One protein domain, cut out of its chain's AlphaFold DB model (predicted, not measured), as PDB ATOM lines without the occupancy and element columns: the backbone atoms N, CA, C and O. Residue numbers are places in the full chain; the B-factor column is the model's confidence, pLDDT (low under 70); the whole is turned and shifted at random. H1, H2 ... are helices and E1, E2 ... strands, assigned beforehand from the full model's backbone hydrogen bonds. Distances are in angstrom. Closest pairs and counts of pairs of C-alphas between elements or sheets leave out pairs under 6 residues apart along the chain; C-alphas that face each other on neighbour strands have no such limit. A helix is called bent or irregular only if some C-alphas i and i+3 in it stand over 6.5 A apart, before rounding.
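What this domain is: This is residues 13 to 54 of the 55 residues of an uncharacterized protein of Ancylostoma caninum (UniProt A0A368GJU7). A long helix, H2, folds back alongside an extended run of chain that holds the short strand E1, making a flat, open loop that turns near Gly 34; at the end of the loop away from that turn the chain curls through the small helix H1. The first printed residues, 13 to 14, pair antiparallel with residues 26 to 27 of E1 and close this curl. The printed part has 42 residues, with two named helices and one named strand in the order H1, E1, H2, and its class is mostly helix. It is loose, with a radius of gyration of the C-alphas of 11.8 A, and flat, with spans of 36 by 19 by 9 A.

Where its parts are: Start at C-alpha 13, at (110.898, 104.675, 93.934), and go on to H1, residues 19 to 23, which begins at C-alpha 19 at (119.489, 90.387, 98.292). H1 is neither bent nor irregular, but only just: C-alphas 19 and 22 are 6.4 A apart. Next look at E1, residues 26 to 28, which measures 6.3 A from first to last C-alpha and pairs with no named strand. After it, residues 33 to 35 form a helical run too short to be named. Then find H2, residues 38 to 53, 21.8 A from first to last C-alpha, which ends at C-alpha 53 at (123.845, 103.544, 97.622).

How they stand to each other: Look first at the backbone of H2, where every O i to N i+4 pair is within hydrogen-bond range. In H1, 0 of 1 such pairs is within range, and 1 of 2 O i to N i+3 pairs is. Between E1 and H2 you will find one pair of C-alphas within 8 A, the closest, those of Val 27 and Val 45, 8.0 A apart; the centres of the two are 11.4 A apart. H1 and H2 are close but not clearly touching: their closest C-alphas, those of Arg 23 and Phe 53, are 7.6 A apart. H1 and E1 are apart, although a tight link of 2 residues joins them.

The domain as a whole: Go to Pro 19 and Gly 34 for the two C-alphas farthest apart, 36.1 A. The first and last printed C-alphas, those of Phe 13 and Ser 54, are 16.2 A apart. The printed part has no cut, and no link in it is long; the one from E1 to H2, 9 residues, is short. In the B-factor column the mean pLDDT of the printed part is 86.0, and no printed residue is under 70.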
ATOM      1  N   PHE A  13     109.620 105.358  93.772       84.75
ATOM      2  CA  PHE A  13     110.898 104.675  93.934       84.75
ATOM      3  C   PHE A  13     110.727 103.398  94.749       84.75
ATOM      4  O   PHE A  13     110.324 103.437  95.910       84.75
ATOM      5  N   ASP A  14     111.095 102.264  94.168       85.62
ATOM      6  CA  ASP A  14     111.067 100.965  94.837       85.62
ATOM      7  C   ASP A  14     112.404 100.241  94.643       85.62
ATOM      8  O   ASP A  14     113.154 100.525  93.718       85.62
ATOM      9  N   SER A  15     112.721  99.306  95.524       83.88
ATOM     10  CA  SER A  15     113.891  98.432  95.405       83.88
ATOM     11  C   SER A  15     113.509  96.954  95.434       83.88
ATOM     12  O   SER A  15     114.374  96.097  95.281       83.88
ATOM     13  N   GLY A  16     112.226  96.630  95.629       83.69
ATOM     14  CA  GLY A  16     111.779  95.256  95.809       83.69
ATOM     15  C   GLY A  16     112.318  94.622  97.099       83.69
ATOM     16  O   GLY A  16     112.823  95.294  98.001       83.69
ATOM     17  N   LYS A  17     112.198  93.294  97.200       83.69
ATOM     18  CA  LYS A  17     112.625  92.501  98.367       83.69
ATOM     19  C   LYS A  17     113.719  91.504  97.973       83.69
ATOM     20  O   LYS A  17     113.742  91.019  96.847       83.69
ATOM     21  N   GLY A  18     114.592  91.164  98.923       85.44
ATOM     22  CA  GLY A  18     115.658  90.171  98.746       85.44
ATOM     23  C   GLY A  18     117.060  90.775  98.578       85.44
ATOM     24  O   GLY A  18     117.234  91.984  98.704       85.44
ATOM     25  N   PRO A  19     118.086  89.951  98.303       84.12
ATOM     26  CA  PRO A  19     119.489  90.387  98.292       84.12
ATOM     27  C   PRO A  19     119.802  91.451  97.229       84.12
ATOM     28  O   PRO A  19     120.687  92.284  97.424       84.12
ATOM     29  N   LEU A  20     119.066  91.425  96.113       83.06
ATOM     30  CA  LEU A  20     119.255  92.324  94.972       83.06
ATOM     31  C   LEU A  20     118.693  93.732  95.204       83.06
ATOM     32  O   LEU A  20     119.123  94.662  94.525       83.06
ATOM     33  N   SER A  21     117.804  93.927  96.186       84.06
ATOM     34  CA  SER A  21     117.199  95.241  96.452       84.06
ATOM     35  C   SER A  21     118.228  96.297  96.856       84.06
ATOM     36  O   SER A  21     118.065  97.481  96.582       84.06
ATOM     37  N   LYS A  22     119.357  95.866  97.427       84.12
ATOM     38  CA  LYS A  22     120.494  96.729  97.779       84.12
ATOM     39  C   LYS A  22     121.293  97.227  96.575       84.12
ATOM     40  O   LYS A  22     122.276  97.932  96.771       84.12
ATOM     41  N   ARG A  23     120.942  96.821  95.352       87.38
ATOM     42  CA  ARG A  23     121.672  97.166  94.119       87.38
ATOM     43  C   ARG A  23     120.773  97.688  93.004       87.38
ATOM     44  O   ARG A  23     121.280  98.041  91.946       87.38
ATOM     45  N   VAL A  24     119.458  97.711  93.214       89.06
ATOM     46  CA  VAL A  24     118.483  98.058  92.175       89.06
ATOM     47  C   VAL A  24     117.524  99.120  92.702       89.06
ATOM     48  O   VAL A  24     116.970  99.005  93.796       89.06
ATOM     49  N   LEU A  25     117.335 100.165  91.897       89.31
ATOM     50  CA  LEU A  25     116.341 101.210  92.104       89.31
ATOM     51  C   LEU A  25     115.362 101.174  90.929       89.31
ATOM     52  O   LEU A  25     115.709 101.517  89.802       89.31
ATOM     53  N   HIS A  26     114.138 100.749  91.200       89.31
ATOM     54  CA  HIS A  26     113.020 100.843  90.280       89.31
ATOM     55  C   HIS A  26     112.408 102.238  90.365       89.31
ATOM     56  O   HIS A  26     112.085 102.719  91.450       89.31
ATOM     57  N   VAL A  27     112.199 102.855  89.206       88.06
ATOM     58  CA  VAL A  27     111.449 104.104  89.069       88.06
ATOM     59  C   VAL A  27     110.176 103.771  88.306       88.06
ATOM     60  O   VAL A  27     110.233 103.354  87.150       88.06
ATOM     61  N   ARG A  28     109.024 103.885  88.965       85.31
ATOM     62  CA  ARG A  28     107.706 103.620  88.373       85.31
ATOM     63  C   ARG A  28     106.930 104.920  88.268       85.31
ATOM     64  O   ARG A  28     107.067 105.758  89.152       85.31
ATOM     65  N   ASN A  29     106.104 105.040  87.227       76.25
ATOM     66  CA  ASN A  29     105.391 106.267  86.865       76.25
ATOM     67  C   ASN A  29     106.363 107.444  86.791       76.25
ATOM     68  O   ASN A  29     106.452 108.180  87.743       76.25
ATOM     69  N   ALA A  30     107.129 107.592  85.712       80.94
ATOM     70  CA  ALA A  30     107.995 108.757  85.513       80.94
ATOM     71  C   ALA A  30     107.596 109.502  84.231       80.94
ATOM     72  O   ALA A  30     108.330 109.451  83.239       80.94
ATOM     73  N   PRO A  31     106.391 110.102  84.182       80.94
ATOM     74  CA  PRO A  31     105.882 110.711  82.967       80.94
ATOM     75  C   PRO A  31     106.734 111.923  82.577       80.94
ATOM     76  O   PRO A  31     107.015 112.817  83.372       80.94
ATOM     77  N   SER A  32     107.130 111.960  81.308       80.50
ATOM     78  CA  SER A  32     107.789 113.121  80.716       80.50
ATOM     79  C   SER A  32     107.289 113.340  79.292       80.50
ATOM     80  O   SER A  32     108.006 113.023  78.335       80.50
ATOM     81  N   PRO A  33     106.062 113.870  79.122       78.69
ATOM     82  CA  PRO A  33     105.539 114.220  77.808       78.69
ATOM     83  C   PRO A  33     106.529 115.118  77.054       78.69
ATOM     84  O   PRO A  33     107.021 116.119  77.584       78.69
ATOM     85  N   GLY A  34     106.889 114.713  75.836       83.00
ATOM     86  CA  GLY A  34     107.857 115.439  75.010       83.00
ATOM     87  C   GLY A  34     109.259 115.577  75.617       83.00
ATOM     88  O   GLY A  34     109.967 116.507  75.252       83.00
ATOM     89  N   ALA A  35     109.656 114.711  76.562       81.75
ATOM     90  CA  ALA A  35     110.960 114.766  77.248       81.75
ATOM     91  C   ALA A  35     111.242 116.082  78.019       81.75
ATOM     92  O   ALA A  35     112.373 116.356  78.421       81.75
ATOM     93  N   THR A  36     110.215 116.900  78.265       86.94
ATOM     94  CA  THR A  36     110.364 118.250  78.840       86.94
ATOM     95  C   THR A  36     110.771 118.250  80.316       86.94
ATOM     96  O   THR A  36     111.419 119.186  80.780       86.94
ATOM     97  N   SER A  37     110.466 117.180  81.052       86.75
ATOM     98  CA  SER A  37     110.834 117.005  82.459       86.75
ATOM     99  C   SER A  37     112.021 116.054  82.665       86.75
ATOM    100  O   SER A  37     112.436 115.847  83.805       86.75
ATOM    101  N   SER A  38     112.644 115.526  81.602       87.56
ATOM    102  CA  SER A  38     113.713 114.518  81.703       87.56
ATOM    103  C   SER A  38     114.889 114.946  82.587       87.56
ATOM    104  O   SER A  38     115.395 114.137  83.363       87.56
ATOM    105  N   LEU A  39     115.298 116.220  82.543       89.44
ATOM    106  CA  LEU A  39     116.388 116.721  83.389       89.44
ATOM    107  C   LEU A  39     115.995 116.798  84.874       89.44
ATOM    108  O   LEU A  39     116.810 116.499  85.747       89.44
ATOM    109  N   ALA A  40     114.759 117.199  85.171       87.00
ATOM    110  CA  ALA A  40     114.258 117.250  86.542       87.00
ATOM    111  C   ALA A  40     114.137 115.835  87.129       87.00
ATOM    112  O   ALA A  40     114.594 115.588  88.246       87.00
ATOM    113  N   ILE A  41     113.629 114.892  86.330       86.69
ATOM    114  CA  ILE A  41     113.553 113.469  86.679       86.69
ATOM    115  C   ILE A  41     114.955 112.915  86.940       86.69
ATOM    116  O   ILE A  41     115.186 112.304  87.982       86.69
ATOM    117  N   ALA A  42     115.919 113.186  86.057       89.38
ATOM    118  CA  ALA A  42     117.297 112.729  86.227       89.38
ATOM    119  C   ALA A  42     117.929 113.245  87.530       89.38
ATOM    120  O   ALA A  42     118.587 112.481  88.235       89.38
ATOM    121  N   LYS A  43     117.693 114.514  87.896       90.31
ATOM    122  CA  LYS A  43     118.168 115.078  89.173       90.31
ATOM    123  C   LYS A  43     117.570 114.355  90.379       90.31
ATOM    124  O   LYS A  43     118.300 114.061  91.325       90.31
ATOM    125  N   MET A  44     116.275 114.051  90.342       88.88
ATOM    126  CA  MET A  44     115.604 113.309  91.413       88.88
ATOM    127  C   MET A  44     116.141 111.882  91.540       88.88
ATOM    128  O   MET A  44     116.505 111.465  92.636       88.88
ATOM    129  N   VAL A  45     116.282 111.165  90.420       89.25
ATOM    130  CA  VAL A  45     116.858 109.810  90.402       89.25
ATOM    131  C   VAL A  45     118.289 109.822  90.938       89.25
ATOM    132  O   VAL A  45     118.625 109.013  91.795       89.25
ATOM    133  N   ALA A  46     119.129 110.762  90.493       91.75
ATOM    134  CA  ALA A  46     120.506 110.874  90.965       91.75
ATOM    135  C   ALA A  46     120.580 111.133  92.477       91.75
ATOM    136  O   ALA A  46     121.407 110.536  93.162       91.75
ATOM    137  N   LYS A  47     119.699 111.990  93.012       90.31
ATOM    138  CA  LYS A  47     119.608 112.241  94.455       90.31
ATOM    139  C   LYS A  47     119.253 110.967  95.225       90.31
ATOM    140  O   LYS A  47     119.911 110.670  96.218       90.31
ATOM    141  N   GLU A  48     118.269 110.205  94.750       89.62
ATOM    142  CA  GLU A  48     117.876 108.949  95.397       89.62
ATOM    143  C   GLU A  48     118.971 107.889  95.336       89.62
ATOM    144  O   GLU A  48     119.266 107.247  96.340       89.62
ATOM    145  N   VAL A  49     119.642 107.742  94.194       90.81
ATOM    146  CA  VAL A  49     120.775 106.819  94.042       90.81
ATOM    147  C   VAL A  49     121.883 107.150  95.048       90.81
ATOM    148  O   VAL A  49     122.363 106.248  95.735       90.81
ATOM    149  N   LYS A  50     122.252 108.429  95.195       91.06
ATOM    150  CA  LYS A  50     123.252 108.854  96.186       91.06
ATOM    151  C   LYS A  50     122.831 108.511  97.611       91.06
ATOM    152  O   LYS A  50     123.619 107.947  98.361       91.06
ATOM    153  N   ALA A  51     121.581 108.797  97.976       88.06
ATOM    154  CA  ALA A  51     121.073 108.507  99.315       88.06
ATOM    155  C   ALA A  51     121.045 106.998  99.615       88.06
ATOM    156  O   ALA A  51     121.426 106.572 100.704       88.06
ATOM    157  N   ARG A  52     120.620 106.176  98.648       86.06
ATOM    158  CA  ARG A  52     120.412 104.733  98.842       86.06
ATOM    159  C   ARG A  52     121.694 103.913  98.759       86.06
ATOM    160  O   ARG A  52     121.830 102.939  99.493       86.06
ATOM    161  N   PHE A  53     122.608 104.288  97.867       88.50
ATOM    162  CA  PHE A  53     123.845 103.544  97.622       88.50
ATOM    163  C   PHE A  53     125.092 104.223  98.200       88.50
ATOM    164  O   PHE A  53     126.164 103.632  98.134       88.50
ATOM    165  N   SER A  54     124.956 105.408  98.814       81.25
ATOM    166  CA  SER A  54     126.065 106.171  99.415       81.25
ATOM    167  C   SER A  54     127.234 106.400  98.446       81.25
ATOM    168  O   SER A  54     128.395 106.223  98.815       81.25
TER     169      SER A  54